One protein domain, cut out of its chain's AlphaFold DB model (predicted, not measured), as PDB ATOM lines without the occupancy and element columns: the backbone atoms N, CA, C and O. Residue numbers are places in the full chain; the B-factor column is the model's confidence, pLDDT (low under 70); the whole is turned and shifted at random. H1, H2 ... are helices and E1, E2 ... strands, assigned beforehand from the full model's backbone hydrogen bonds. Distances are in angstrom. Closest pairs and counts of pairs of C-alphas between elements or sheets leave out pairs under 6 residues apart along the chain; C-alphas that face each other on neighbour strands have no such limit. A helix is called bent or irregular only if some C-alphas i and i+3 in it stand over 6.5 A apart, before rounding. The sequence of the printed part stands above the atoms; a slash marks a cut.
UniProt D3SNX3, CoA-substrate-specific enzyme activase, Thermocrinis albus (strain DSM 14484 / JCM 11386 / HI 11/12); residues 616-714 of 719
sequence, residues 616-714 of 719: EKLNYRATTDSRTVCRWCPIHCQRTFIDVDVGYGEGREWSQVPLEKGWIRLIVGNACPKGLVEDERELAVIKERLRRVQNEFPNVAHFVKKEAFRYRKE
ATOM      1  N   GLU A 616      64.677 -22.478 -21.337       75.25
ATOM      2  CA  GLU A 616      66.065 -22.942 -21.305       75.25
ATOM      3  C   GLU A 616      66.264 -24.131 -20.365       75.25
ATOM      4  O   GLU A 616      67.139 -24.955 -20.619       75.25
ATOM      5  N   LYS A 617      65.434 -24.255 -19.325       78.31
ATOM      6  CA  LYS A 617      65.486 -25.332 -18.326       78.31
ATOM      7  C   LYS A 617      64.454 -26.436 -18.553       78.31
ATOM      8  O   LYS A 617      64.390 -27.353 -17.738       78.31
ATOM      9  N   LEU A 618      63.658 -26.362 -19.625       79.44
ATOM     10  CA  LEU A 618      62.647 -27.372 -19.938       79.44
ATOM     11  C   LEU A 618      63.305 -28.747 -20.076       79.44
ATOM     12  O   LEU A 618      64.041 -29.009 -21.030       79.44
ATOM     13  N   ASN A 619      62.991 -29.620 -19.124       82.56
ATOM     14  CA  ASN A 619      63.300 -31.037 -19.176       82.56
ATOM     15  C   ASN A 619      62.019 -31.796 -19.502       82.56
ATOM     16  O   ASN A 619      60.936 -31.458 -19.020       82.56
ATOM     17  N   TYR A 620      62.138 -32.830 -20.325       85.00
ATOM     18  CA  TYR A 620      61.026 -33.716 -20.620       85.00
ATOM     19  C   TYR A 620      61.508 -35.158 -20.717       85.00
ATOM     20  O   TYR A 620      62.675 -35.424 -21.007       85.00
ATOM     21  N   ARG A 621      60.587 -36.091 -20.493       86.06
ATOM     22  CA  ARG A 621      60.776 -37.516 -20.759       86.06
ATOM     23  C   ARG A 621      59.585 -38.034 -21.549       86.06
ATOM     24  O   ARG A 621      58.443 -37.682 -21.264       86.06
ATOM     25  N   ALA A 622      59.859 -38.866 -22.542       84.00
ATOM     26  CA  ALA A 622      58.839 -39.540 -23.327       84.00
ATOM     27  C   ALA A 622      58.841 -41.030 -22.989       84.00
ATOM     28  O   ALA A 622      59.898 -41.646 -22.893       84.00
ATOM     29  N   THR A 623      57.660 -41.609 -22.783       86.25
ATOM     30  CA  THR A 623      57.490 -43.052 -22.576       86.25
ATOM     31  C   THR A 623      56.450 -43.589 -23.548       86.25
ATOM     32  O   THR A 623      55.300 -43.138 -23.545       86.25
ATOM     33  N   THR A 624      56.845 -44.578 -24.346       85.56
ATOM     34  CA  THR A 624      55.979 -45.266 -25.310       85.56
ATOM     35  C   THR A 624      56.267 -46.754 -25.235       85.56
ATOM     36  O   THR A 624      57.175 -47.251 -25.882       85.56
ATOM     37  N   ASP A 625      55.519 -47.482 -24.414       85.50
ATOM     38  CA  ASP A 625      55.713 -48.924 -24.261       85.50
ATOM     39  C   ASP A 625      54.413 -49.620 -23.834       85.50
ATOM     40  O   ASP A 625      53.325 -49.037 -23.849       85.50
ATOM     41  N   SER A 626      54.504 -50.894 -23.458       85.88
ATOM     42  CA  SER A 626      53.348 -51.690 -23.029       85.88
ATOM     43  C   SER A 626      52.529 -51.071 -21.877       85.88
ATOM     44  O   SER A 626      51.322 -51.322 -21.790       85.88
ATOM     45  N   ARG A 627      53.140 -50.231 -21.027       90.88
ATOM     46  CA  ARG A 627      52.501 -49.527 -19.897       90.88
ATOM     47  C   ARG A 627      51.655 -48.347 -20.359       90.88
ATOM     48  O   ARG A 627      50.701 -47.954 -19.693       90.88
ATOM     49  N   THR A 628      51.959 -47.791 -21.527       90.44
ATOM     50  CA  THR A 628      51.205 -46.672 -22.097       90.44
ATOM     51  C   THR A 628      50.095 -47.137 -23.042       90.44
ATOM     52  O   THR A 628      49.363 -46.317 -23.588       90.44
ATOM     53  N   VAL A 629      49.846 -48.440 -23.199       89.69
ATOM     54  CA  VAL A 629      48.735 -48.953 -24.024       89.69
ATOM     55  C   VAL A 629      47.372 -48.554 -23.439       89.69
ATOM     56  O   VAL A 629      47.110 -48.705 -22.245       89.69
ATOM     57  N   CYS A 630      46.482 -48.020 -24.277       90.19
ATOM     58  CA  CYS A 630      45.112 -47.653 -23.917       90.19
ATOM     59  C   CYS A 630      44.214 -48.895 -23.875       90.19
ATOM     60  O   CYS A 630      43.990 -49.516 -24.906       90.19
ATOM     61  N   ARG A 631      43.635 -49.236 -22.718       90.06
ATOM     62  CA  ARG A 631      42.784 -50.439 -22.558       90.06
ATOM     63  C   ARG A 631      41.284 -50.147 -22.465       90.06
ATOM     64  O   ARG A 631      40.498 -50.986 -22.048       90.06
ATOM     65  N   TRP A 632      40.870 -48.956 -22.889       89.38
ATOM     66  CA  TRP A 632      39.477 -48.503 -22.819       89.38
ATOM     67  C   TRP A 632      38.542 -49.133 -23.869       89.38
ATOM     68  O   TRP A 632      37.327 -48.905 -23.840       89.38
ATOM     69  N   CYS A 633      39.098 -49.830 -24.861       88.56
ATOM     70  CA  CYS A 633      38.368 -50.606 -25.862       88.56
ATOM     71  C   CYS A 633      39.284 -51.685 -26.477       88.56
ATOM     72  O   CYS A 633      40.506 -51.585 -26.335       88.56
ATOM     73  N   PRO A 634      38.731 -52.659 -27.227       87.88
ATOM     74  CA  PRO A 634      39.501 -53.772 -27.799       87.88
ATOM     75  C   PRO A 634      40.570 -53.391 -28.837       87.88
ATOM     76  O   PRO A 634      41.324 -54.253 -29.270       87.88
ATOM     77  N   ILE A 635      40.634 -52.124 -29.269       84.25
ATOM     78  CA  ILE A 635      41.636 -51.658 -30.245       84.25
ATOM     79  C   ILE A 635      43.035 -51.577 -29.621       84.25
ATOM     80  O   ILE A 635      44.022 -51.664 -30.347       84.25
ATOM     81  N   HIS A 636      43.127 -51.424 -28.295       85.56
ATOM     82  CA  HIS A 636      44.394 -51.371 -27.561       85.56
ATOM     83  C   HIS A 636      45.422 -50.398 -28.165       85.56
ATOM     84  O   HIS A 636      46.578 -50.750 -28.390       85.56
ATOM     85  N   CYS A 637      44.996 -49.167 -28.470       84.12
ATOM     86  CA  CYS A 637      45.873 -48.195 -29.118       84.12
ATOM     87  C   CYS A 637      47.100 -47.873 -28.251       84.12
ATOM     88  O   CYS A 637      46.969 -47.590 -27.056       84.12
ATOM     89  N   GLN A 638      48.278 -47.824 -28.871       85.19
ATOM     90  CA  GLN A 638      49.497 -47.329 -28.237       85.19
ATOM     91  C   GLN A 638      49.334 -45.837 -27.894       85.19
ATOM     92  O   GLN A 638      48.847 -45.066 -28.724       85.19
ATOM     93  N   ARG A 639      49.710 -45.417 -26.679       87.06
ATOM     94  CA  ARG A 639      49.841 -43.993 -26.312       87.06
ATOM     95  C   ARG A 639      51.308 -43.666 -26.089       87.06
ATOM     96  O   ARG A 639      52.109 -44.554 -25.808       87.06
ATOM     97  N   THR A 640      51.629 -42.386 -26.157       84.38
ATOM     98  CA  THR A 640      52.901 -41.867 -25.660       84.38
ATOM     99  C   THR A 640      52.632 -40.869 -24.553       84.38
ATOM    100  O   THR A 640      51.773 -39.999 -24.704       84.38
ATOM    101  N   PHE A 641      53.349 -41.012 -23.447       88.62
ATOM    102  CA  PHE A 641      53.322 -40.071 -22.339       88.62
ATOM    103  C   PHE A 641      54.529 -39.151 -22.453       88.62
ATOM    104  O   PHE A 641      55.662 -39.615 -22.363       88.62
ATOM    105  N   ILE A 642      54.275 -37.866 -22.683       85.38
ATOM    106  CA  ILE A 642      55.279 -36.806 -22.646       85.38
ATOM    107  C   ILE A 642      55.141 -36.120 -21.293       85.38
ATOM    108  O   ILE A 642      54.190 -35.368 -21.067       85.38
ATOM    109  N   ASP A 643      56.082 -36.386 -20.400       88.56
ATOM    110  CA  ASP A 643      56.154 -35.734 -19.101       88.56
ATOM    111  C   ASP A 643      57.099 -34.545 -19.218       88.56
ATOM    112  O   ASP A 643      58.224 -34.698 -19.694       88.56
ATOM    113  N   VAL A 644      56.652 -33.370 -18.792       85.94
ATOM    114  CA  VAL A 644      57.421 -32.125 -18.866       85.94
ATOM    115  C   VAL A 644      57.562 -31.546 -17.467       85.94
ATOM    116  O   VAL A 644      56.557 -31.352 -16.776       85.94
ATOM    117  N   ASP A 645      58.797 -31.258 -17.063       87.62
ATOM    118  CA  ASP A 645      59.076 -30.542 -15.825       87.62
ATOM    119  C   ASP A 645      58.721 -29.069 -16.012       87.62
ATOM    120  O   ASP A 645      59.301 -28.355 -16.835       87.62
ATOM    121  N   VAL A 646      57.722 -28.629 -15.257       81.81
ATOM    122  CA  VAL A 646      57.248 -27.245 -15.263       81.81
ATOM    123  C   VAL A 646      57.334 -26.605 -13.877       81.81
ATOM    124  O   VAL A 646      56.993 -25.435 -13.736       81.81
ATOM    125  N   GLY A 647      57.792 -27.343 -12.860       83.25
ATOM    126  CA  GLY A 647      57.960 -26.876 -11.482       83.25
ATOM    127  C   GLY A 647      56.693 -26.769 -10.616       83.25
ATOM    128  O   GLY A 647      56.811 -26.360  -9.465       83.25
ATOM    129  N   TYR A 648      55.494 -27.116 -11.109       81.81
ATOM    130  CA  TYR A 648      54.235 -26.961 -10.342       81.81
ATOM    131  C   TYR A 648      53.164 -28.050 -10.570       81.81
ATOM    132  O   TYR A 648      52.047 -27.917 -10.078       81.81
ATOM    133  N   GLY A 649      53.444 -29.119 -11.322       84.00
ATOM    134  CA  GLY A 649      52.463 -30.193 -11.532       84.00
ATOM    135  C   GLY A 649      52.197 -31.049 -10.281       84.00
ATOM    136  O   GLY A 649      53.097 -31.297  -9.486       84.00
ATOM    137  N   GLU A 650      50.973 -31.550 -10.111       87.88
ATOM    138  CA  GLU A 650      50.593 -32.376  -8.944       87.88
ATOM    139  C   GLU A 650      51.169 -33.804  -8.969       87.88
ATOM    140  O   GLU A 650      51.114 -34.520  -7.968       87.88
ATOM    141  N   GLY A 651      51.734 -34.234 -10.100       89.69
ATOM    142  CA  GLY A 651      52.185 -35.609 -10.293       89.69
ATOM    143  C   GLY A 651      51.037 -36.620 -10.440       89.69
ATOM    144  O   GLY A 651      49.851 -36.297 -10.378       89.69
ATOM    145  N   ARG A 652      51.403 -37.875 -10.706       91.81
ATOM    146  CA  ARG A 652      50.508 -39.034 -10.887       91.81
ATOM    147  C   ARG A 652      51.229 -40.292 -10.412       91.81
ATOM    148  O   ARG A 652      51.628 -41.130 -11.217       91.81
ATOM    149  N   GLU A 653      51.415 -40.429  -9.103       89.38
ATOM    150  CA  GLU A 653      52.059 -41.618  -8.515       89.38
ATOM    151  C   GLU A 653      51.287 -42.916  -8.810       89.38
ATOM    152  O   GLU A 653      51.878 -43.984  -8.908       89.38
ATOM    153  N   TRP A 654      49.969 -42.818  -9.012       90.69
ATOM    154  CA  TRP A 654      49.082 -43.944  -9.323       90.69
ATOM    155  C   TRP A 654      49.196 -44.462 -10.765       90.69
ATOM    156  O   TRP A 654      48.635 -45.513 -11.083       90.69
ATOM    157  N   SER A 655      49.861 -43.728 -11.663       91.50
ATOM    158  CA  SER A 655      49.997 -44.148 -13.059       91.50
ATOM    159  C   SER A 655      50.947 -45.343 -13.186       91.50
ATOM    160  O   SER A 655      51.950 -45.434 -12.484       91.50
ATOM    161  N   GLN A 656      50.687 -46.229 -14.159       88.81
ATOM    162  CA  GLN A 656      51.625 -47.304 -14.529       88.81
ATOM    163  C   GLN A 656      53.001 -46.775 -14.959       88.81
ATOM    164  O   GLN A 656      53.997 -47.496 -14.892       88.81
ATOM    165  N   VAL A 657      53.050 -45.520 -15.404       92.12
ATOM    166  CA  VAL A 657      54.281 -44.751 -15.568       92.12
ATOM    167  C   VAL A 657      54.204 -43.610 -14.553       92.12
ATOM    168  O   VAL A 657      53.555 -42.605 -14.845       92.12
ATOM    169  N   PRO A 658      54.800 -43.732 -13.358       92.75
ATOM    170  CA  PRO A 658      54.669 -42.711 -12.322       92.75
ATOM    171  C   PRO A 658      55.094 -41.320 -12.814       92.75
ATOM    172  O   PRO A 658      56.084 -41.184 -13.534       92.75
ATOM    173  N   LEU A 659      54.337 -40.285 -12.443       93.56
ATOM    174  CA  LEU A 659      54.666 -38.883 -12.718       93.56
ATOM    175  C   LEU A 659      54.995 -38.165 -11.408       93.56
ATOM    176  O   LEU A 659      54.207 -38.216 -10.464       93.56
ATOM    177  N   GLU A 660      56.135 -37.487 -11.365       92.69
ATOM    178  CA  GLU A 660      56.618 -36.769 -10.183       92.69
ATOM    179  C   GLU A 660      55.866 -35.448  -9.963       92.69
ATOM    180  O   GLU A 660      55.346 -34.842 -10.904       92.69
ATOM    181  N   LYS A 661      55.843 -34.960  -8.717       92.19
ATOM    182  CA  LYS A 661      55.419 -33.580  -8.437       92.19
ATOM    183  C   LYS A 661      56.361 -32.589  -9.122       92.19
ATOM    184  O   LYS A 661      57.551 -32.843  -9.255       92.19
ATOM    185  N   GLY A 662      55.822 -31.464  -9.568       87.62
ATOM    186  CA  GLY A 662      56.488 -30.514 -10.457       87.62
ATOM    187  C   GLY A 662      56.234 -30.790 -11.942       87.62
ATOM    188  O   GLY A 662      56.254 -29.851 -12.738       87.62
ATOM    189  N   TRP A 663      55.876 -32.023 -12.314       90.12
ATOM    190  CA  TRP A 663      55.730 -32.430 -13.710       90.12
ATOM    191  C   TRP A 663      54.276 -32.476 -14.173       90.12
ATOM    192  O   TRP A 663      53.364 -32.847 -13.432       90.12
ATOM    193  N   ILE A 664      54.065 -32.155 -15.448       87.38
ATOM    194  CA  ILE A 664      52.790 -32.355 -16.143       87.38
ATOM    195  C   ILE A 664      52.940 -33.448 -17.196       87.38
ATOM    196  O   ILE A 664      53.986 -33.560 -17.828       87.38
ATOM    197  N   ARG A 665      51.884 -34.236 -17.406       87.31
ATOM    198  CA  ARG A 665      51.838 -35.269 -18.444       87.31
ATOM    199  C   ARG A 665      50.912 -34.868 -19.573       87.31
ATOM    200  O   ARG A 665      49.769 -34.476 -19.346       87.31
ATOM    201  N   LEU A 666      51.395 -35.071 -20.788       82.00
ATOM    202  CA  LEU A 666      50.632 -34.961 -22.015       82.00
ATOM    203  C   LEU A 666      50.572 -36.329 -22.680       82.00
ATOM    204  O   LEU A 666      51.584 -37.003 -22.854       82.00
ATOM    205  N   ILE A 667      49.363 -36.748 -23.037       84.44
ATOM    206  CA  ILE A 667      49.117 -38.057 -23.630       84.44
ATOM    207  C   ILE A 667      48.829 -37.853 -25.110       84.44
ATOM    208  O   ILE A 667      47.825 -37.246 -25.478       84.44
ATOM    209  N   VAL A 668      49.722 -38.358 -25.956       77.88
ATOM    210  CA  VAL A 668      49.658 -38.194 -27.413       77.88
ATOM    211  C   VAL A 668      49.611 -39.547 -28.131       77.88
ATOM    212  O   VAL A 668      49.692 -40.614 -27.516       77.88
ATOM    213  N   GLY A 669      49.449 -39.505 -29.456       70.12
ATOM    214  CA  GLY A 669      49.390 -40.693 -30.318       70.12
ATOM    215  C   GLY A 669      47.980 -41.237 -30.562       70.12
ATOM    216  O   GLY A 669      47.830 -42.240 -31.246       70.12
ATOM    217  N   ASN A 670      46.935 -40.581 -30.042       73.25
ATOM    218  CA  ASN A 670      45.539 -40.959 -30.275       73.25
ATOM    219  C   ASN A 670      44.647 -39.737 -30.498       73.25
ATOM    220  O   ASN A 670      44.811 -38.716 -29.845       73.25
ATOM    221  N   ALA A 671      43.659 -39.866 -31.388       69.69
ATOM    222  CA  ALA A 671      42.670 -38.816 -31.648       69.69
ATOM    223  C   ALA A 671      41.387 -38.966 -30.810       69.69
ATOM    224  O   ALA A 671      40.567 -38.050 -30.752       69.69
ATOM    225  N   CYS A 672      41.166 -40.130 -30.185       84.62
ATOM    226  CA  CYS A 672      39.941 -40.373 -29.430       84.62
ATOM    227  C   CYS A 672      40.057 -39.812 -27.999       84.62
ATOM    228  O   CYS A 672      41.098 -39.994 -27.368       84.62
ATOM    229  N   PRO A 673      38.984 -39.225 -27.430       84.44
ATOM    230  CA  PRO A 673      39.004 -38.661 -26.077       84.44
ATOM    231  C   PRO A 673      39.479 -39.629 -24.988       84.44
ATOM    232  O   PRO A 673      40.154 -39.221 -24.053       84.44
ATOM    233  N   LYS A 674      39.163 -40.925 -25.125       87.94
ATOM    234  CA  LYS A 674      39.591 -41.967 -24.175       87.94
ATOM    235  C   LYS A 674      41.108 -42.161 -24.182       87.94
ATOM    236  O   LYS A 674      41.705 -42.429 -23.150       87.94
ATOM    237  N   GLY A 675      41.723 -42.044 -25.358       86.06
ATOM    238  CA  GLY A 675      43.158 -42.225 -25.545       86.06
ATOM    239  C   GLY A 675      43.998 -41.041 -25.071       86.06
ATOM    240  O   GLY A 675      45.214 -41.175 -25.064       86.06
ATOM    241  N   LEU A 676      43.368 -39.925 -24.687       85.94
ATOM    242  CA  LEU A 676      44.024 -38.697 -24.222       85.94
ATOM    243  C   LEU A 676      44.116 -38.593 -22.693       85.94
ATOM    244  O   LEU A 676      44.666 -37.621 -22.186       85.94
ATOM    245  N   VAL A 677      43.563 -39.561 -21.960       88.06
ATOM    246  CA  VAL A 677      43.494 -39.544 -20.493       88.06
ATOM    247  C   VAL A 677      43.875 -40.896 -19.902       88.06
ATOM    248  O   VAL A 677      43.897 -41.929 -20.582       88.06
ATOM    249  N   GLU A 678      44.200 -40.878 -18.614       90.88
ATOM    250  CA  GLU A 678      44.453 -42.081 -17.817       90.88
ATOM    251  C   GLU A 678      43.361 -42.325 -16.774       90.88
ATOM    252  O   GLU A 678      43.120 -43.480 -16.434       90.88
ATOM    253  N   ASP A 679      42.691 -41.270 -16.306       88.12
ATOM    254  CA  ASP A 679      41.725 -41.327 -15.209       88.12
ATOM    255  C   ASP A 679      40.272 -41.178 -15.698       88.12
ATOM    256  O   ASP A 679      39.956 -40.433 -16.634       88.12
ATOM    257  N   GLU A 680      39.356 -41.901 -15.051       87.00
ATOM    258  CA  GLU A 680      37.932 -41.880 -15.398       87.00
ATOM    259  C   GLU A 680      37.254 -40.542 -15.130       87.00
ATOM    260  O   GLU A 680      36.352 -40.161 -15.886       87.00
ATOM    261  N   ARG A 681      37.703 -39.793 -14.119       87.81
ATOM    262  CA  ARG A 681      37.157 -38.468 -13.811       87.81
ATOM    263  C   ARG A 681      37.598 -37.466 -14.870       87.81
ATOM    264  O   ARG A 681      36.762 -36.700 -15.347       87.81
ATOM    265  N   GLU A 682      38.850 -37.532 -15.325       87.19
ATOM    266  CA  GLU A 682      39.320 -36.746 -16.477       87.19
ATOM    267  C   GLU A 682      38.481 -37.037 -17.731       87.19
ATOM    268  O   GLU A 682      38.011 -36.112 -18.402       87.19
ATOM    269  N   LEU A 683      38.215 -38.319 -18.026       88.12
ATOM    270  CA  LEU A 683      37.363 -38.671 -19.162       88.12
ATOM    271  C   LEU A 683      35.934 -38.141 -18.996       88.12
ATOM    272  O   LEU A 683      35.327 -37.710 -19.980       88.12
ATOM    273  N   ALA A 684      35.378 -38.197 -17.784       88.19
ATOM    274  CA  ALA A 684      34.036 -37.700 -17.500       88.19
ATOM    275  C   ALA A 684      33.927 -36.197 -17.791       88.19
ATOM    276  O   ALA A 684      32.987 -35.784 -18.469       88.19
ATOM    277  N   VAL A 685      34.927 -35.404 -17.391       89.06
ATOM    278  CA  VAL A 685      34.997 -33.963 -17.691       89.06
ATOM    279  C   VAL A 685      35.043 -33.712 -19.201       89.06
ATOM    280  O   VAL A 685      34.297 -32.873 -19.711       89.06
ATOM    281  N   ILE A 686      35.863 -34.464 -19.947       85.06
ATOM    282  CA  ILE A 686      35.938 -34.323 -21.411       85.06
ATOM    283  C   ILE A 686      34.602 -34.693 -22.065       85.06
ATOM    284  O   ILE A 686      34.123 -33.972 -22.942       85.06
ATOM    285  N   LYS A 687      33.975 -35.797 -21.643       86.38
ATOM    286  CA  LYS A 687      32.666 -36.225 -22.158       86.38
ATOM    287  C   LYS A 687      31.576 -35.201 -21.868       86.38
ATOM    288  O   LYS A 687      30.757 -34.949 -22.747       86.38
ATOM    289  N   GLU A 688      31.569 -34.610 -20.679       89.31
ATOM    290  CA  GLU A 688      30.589 -33.593 -20.310       89.31
ATOM    291  C   GLU A 688      30.762 -32.326 -21.149       89.31
ATOM    292  O   GLU A 688      29.796 -31.808 -21.708       89.31
ATOM    293  N   ARG A 689      32.009 -31.888 -21.364       85.19
ATOM    294  CA  ARG A 689      32.307 -30.785 -22.285       85.19
ATOM    295  C   ARG A 689      31.825 -31.084 -23.705       85.19
ATOM    296  O   ARG A 689      31.205 -30.222 -24.323       85.19
ATOM    297  N   LEU A 690      32.084 -32.288 -24.220       83.44
ATOM    298  CA  LEU A 690      31.630 -32.699 -25.553       83.44
ATOM    299  C   LEU A 690      30.100 -32.710 -25.657       83.44
ATOM    300  O   LEU A 690      29.567 -32.194 -26.635       83.44
ATOM    301  N   ARG A 691      29.395 -33.227 -24.642       86.00
ATOM    302  CA  ARG A 691      27.924 -33.197 -24.580       86.00
ATOM    303  C   ARG A 691      27.386 -31.775 -24.545       86.00
ATOM    304  O   ARG A 691      26.462 -31.468 -25.286       86.00
ATOM    305  N   ARG A 692      27.981 -30.895 -23.736       87.31
ATOM    306  CA  ARG A 692      27.587 -29.484 -23.671       87.31
ATOM    307  C   ARG A 692      27.722 -28.807 -25.033       87.31
ATOM    308  O   ARG A 692      26.771 -28.178 -25.480       87.31
ATOM    309  N   VAL A 693      28.857 -28.990 -25.711       82.25
ATOM    310  CA  VAL A 693      29.075 -28.447 -27.063       82.25
ATOM    311  C   VAL A 693      28.083 -29.043 -28.060       82.25
ATOM    312  O   VAL A 693      27.534 -28.308 -28.870       82.25
ATOM    313  N   GLN A 694      27.809 -30.347 -27.991       84.31
ATOM    314  CA  GLN A 694      26.833 -31.006 -28.860       84.31
ATOM    315  C   GLN A 694      25.401 -30.494 -28.629       84.31
ATOM    316  O   GLN A 694      24.648 -30.340 -29.585       84.31
ATOM    317  N   ASN A 695      25.034 -30.196 -27.381       86.56
ATOM    318  CA  ASN A 695      23.731 -29.631 -27.031       86.56
ATOM    319  C   ASN A 695      23.605 -28.168 -27.481       86.56
ATOM    320  O   ASN A 695      22.569 -27.770 -28.004       86.56
ATOM    321  N   GLU A 696      24.659 -27.372 -27.294       85.75
ATOM    322  CA  GLU A 696      24.702 -25.963 -27.702       85.75
ATOM    323  C   GLU A 696      24.785 -25.811 -29.230       85.75
ATOM    324  O   GLU A 696      24.210 -24.894 -29.820       85.75
ATOM    325  N   PHE A 697      25.450 -26.761 -29.889       80.06
ATOM    326  CA  PHE A 697      25.636 -26.808 -31.330       80.06
ATOM    327  C   PHE A 697      25.358 -28.215 -31.879       80.06
ATOM    328  O   PHE A 697      26.292 -28.957 -32.201       80.06
ATOM    329  N   PRO A 698      24.077 -28.568 -32.100       78.00
ATOM    330  CA  PRO A 698      23.703 -29.860 -32.683       78.00
ATOM    331  C   PRO A 698      24.319 -30.090 -34.069       78.00
ATOM    332  O   PRO A 698      24.518 -31.224 -34.500       78.00
ATOM    333  N   ASN A 699      24.641 -28.998 -34.770       74.81
ATOM    334  CA  ASN A 699      25.367 -29.006 -36.029       74.81
ATOM    335  C   ASN A 699      26.797 -28.478 -35.820       74.81
ATOM    336  O   ASN A 699      27.000 -27.290 -35.557       74.81
ATOM    337  N   VAL A 700      27.792 -29.348 -36.018       70.00
ATOM    338  CA  VAL A 700      29.222 -29.004 -35.904       70.00
ATOM    339  C   VAL A 700      29.620 -27.872 -36.859       70.00
ATOM    340  O   VAL A 700      30.431 -27.027 -36.493       70.00
ATOM    341  N   ALA A 701      29.018 -27.777 -38.049       64.38
ATOM    342  CA  ALA A 701      29.282 -26.668 -38.966       64.38
ATOM    343  C   ALA A 701      28.838 -25.319 -38.374       64.38
ATOM    344  O   ALA A 701      29.495 -24.302 -38.582       64.38
ATOM    345  N   HIS A 702      27.757 -25.307 -37.584       68.25
ATOM    346  CA  HIS A 702      27.316 -24.105 -36.880       68.25
ATOM    347  C   HIS A 702      28.282 -23.730 -35.750       68.25
ATOM    348  O   HIS A 702      28.633 -22.557 -35.648       68.25
ATOM    349  N   PHE A 703      28.766 -24.709 -34.972       72.50
ATOM    350  CA  PHE A 703      29.823 -24.497 -33.973       72.50
ATOM    351  C   PHE A 703      31.068 -23.872 -34.602       72.50
ATOM    352  O   PHE A 703      31.489 -22.794 -34.195       72.50
ATOM    353  N   VAL A 704      31.615 -24.501 -35.646       65.69
ATOM    354  CA  VAL A 704      32.822 -24.016 -36.330       65.69
ATOM    355  C   VAL A 704      32.600 -22.606 -36.884       65.69
ATOM    356  O   VAL A 704      33.430 -21.726 -36.669       65.69
ATOM    357  N   LYS A 705      31.455 -22.347 -37.527       63.78
ATOM    358  CA  LYS A 705      31.122 -21.019 -38.060       63.78
ATOM    359  C   LYS A 705      31.020 -19.950 -36.969       63.78
ATOM    360  O   LYS A 705      31.439 -18.818 -37.203       63.78
ATOM    361  N   LYS A 706      30.438 -20.272 -35.808       66.50
ATOM    362  CA  LYS A 706      30.247 -19.309 -34.713       66.50
ATOM    363  C   LYS A 706      31.503 -19.091 -33.887       66.50
ATOM    364  O   LYS A 706      31.777 -17.944 -33.573       66.50
ATOM    365  N   GLU A 707      32.227 -20.151 -33.544       67.88
ATOM    366  CA  GLU A 707      33.300 -20.115 -32.546       67.88
ATOM    367  C   GLU A 707      34.693 -20.022 -33.179       67.88
ATOM    368  O   GLU A 707      35.513 -19.231 -32.722       67.88
ATOM    369  N   ALA A 708      34.970 -20.740 -34.275       62.78
ATOM    370  CA  ALA A 708      36.317 -20.752 -34.863       62.78
ATOM    371  C   ALA A 708      36.670 -19.438 -35.585       62.78
ATOM    372  O   ALA A 708      37.834 -19.056 -35.640       62.78
ATOM    373  N   PHE A 709      35.665 -18.727 -36.108       62.59
ATOM    374  CA  PHE A 709      35.840 -17.469 -36.847       62.59
ATOM    375  C   PHE A 709      35.201 -16.258 -36.142       62.59
ATOM    376  O   PHE A 709      35.076 -15.185 -36.738       62.59
ATOM    377  N   ARG A 710      34.812 -16.408 -34.863       56.28
ATOM    378  CA  ARG A 710      34.113 -15.381 -34.063       56.28
ATOM    379  C   ARG A 710      34.880 -14.064 -33.969       56.28
ATOM    380  O   ARG A 710      34.263 -13.002 -34.034       56.28
ATOM    381  N   TYR A 711      36.211 -14.153 -33.889       49.62
ATOM    382  CA  TYR A 711      37.131 -13.028 -33.686       49.62
ATOM    383  C   TYR A 711      36.973 -11.884 -34.707       49.62
ATOM    384  O   TYR A 711      37.350 -10.756 -34.418       49.62
ATOM    385  N   ARG A 712      36.354 -12.108 -35.877       47.66
ATOM    386  CA  ARG A 712      36.151 -11.050 -36.887       47.66
ATOM    387  C   ARG A 712      34.913 -10.174 -36.704       47.66
ATOM    388  O   ARG A 712      34.923  -9.039 -37.175       47.66
ATOM    389  N   LYS A 713      33.842 -10.665 -36.074       41.31
ATOM    390  CA  LYS A 713      32.548  -9.950 -36.091       41.31
ATOM    391  C   LYS A 713      32.513  -8.697 -35.221       41.31
ATOM    392  O   LYS A 713      31.754  -7.787 -35.529       41.31
ATOM    393  N   GLU A 714      33.351  -8.608 -34.192       44.16
ATOM    394  CA  GLU A 714      33.366  -7.445 -33.291       44.16
ATOM    395  C   GLU A 714      33.958  -6.181 -33.945       44.16
ATOM    396  O   GLU A 714      33.708  -5.081 -33.468       44.16
TER     397      GLU A 714
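This is residues 616 to 714 of the 719 residues of the protein "CoA-substrate-specific enzyme activase" of Thermocrinis albus (strain DSM 14484 / JCM 11386 / HI 11/12) (UniProt D3SNX3). A small three-stranded sheet with long loops makes one end of the model, and a chain of helices leads away from it: the short helix H1 at the sheet, the long helix H2 running outward, then H3 turned off at about a right angle to H2. H4 follows H3, and residues 707 to 714 stick out free. The printed part has 99 residues with three named strands followed by four named helices, in the order E1 E2 E3 H1 H2 H3 H4; the sheet order is E1 E2 E3, antiparallel, and the class is mixed, helices and strands. The whole is loose, with a radius of gyration of the C-alphas of 17.0 A, and flat, spanning 43 by 40 by 20 A.

E1, residues 620 to 623, begins at C-alpha 620 (61.026, -33.716, -20.620) and is 10.2 A long. E2, residues 640 to 649, measures 18.3 A and bends by 107 degrees at residue 646. E3, residues 662 to 668, measures 19.8 A. H1 is residues 673 to 676, 5.4 A. H2, residues 680 to 696, begins at C-alpha 680 (37.932, -41.880, -15.398) and is 24.1 A long. H3, residues 700 to 708, measures 10.9 A; it is neither bent nor irregular, but only just: C-alphas 705 and 708 are 6.1 A apart. H4, residues 710 to 714, measures 8.0 A and ends at C-alpha 714 (33.366, -7.445, -33.291); it is only just irregular, with C-alphas 711 and 714 6.7 A apart.

E1, E2 and E3 form a meander, each strand the antiparallel neighbour of the one before. In the hairpin E1 and E2, at 149 degrees, N 621 and O 643 are 2.9 A apart, within hydrogen-bond range. In the hairpin E2 and E3, at 155 degrees, N 642 and O 666 are 2.8 A apart, also within range. H1 only grazes the sheet, with its residues 675 to 676; the closest C-alphas of E3 and H1, those of Ile 667 and Leu 676, are 5.2 A apart. H2 touches H1 with residues 683 to 687 alone, the closest C-alphas being those of Lys 674 and Leu 683, 6.4 A apart. H2 is not on the sheet. H2 and H3 are close but not clearly touching, with the C-alphas of Gln 694 and Val 700 closest at 7.7 A, and about perpendicular at 83 degrees. H3 and H4 meet only through their link. In H2 and H3 every O i to N i+4 pair is within hydrogen-bond range; H4 has 0 of 1, with 1 of 2 O i to N i+3 pairs, and H1 is too short for an O i to N i+4 pair.

The two C-alphas farthest apart, those of Ser 626 and Glu 714, are 49.6 A apart. The printed part has no cut. The links E1 to E2, 16 residues, and E2 to E3, 12 residues, are long. The mean pLDDT of the printed part is 81.9; residue 671, residues 701 to 702 and residues 704 to 714 are under 70.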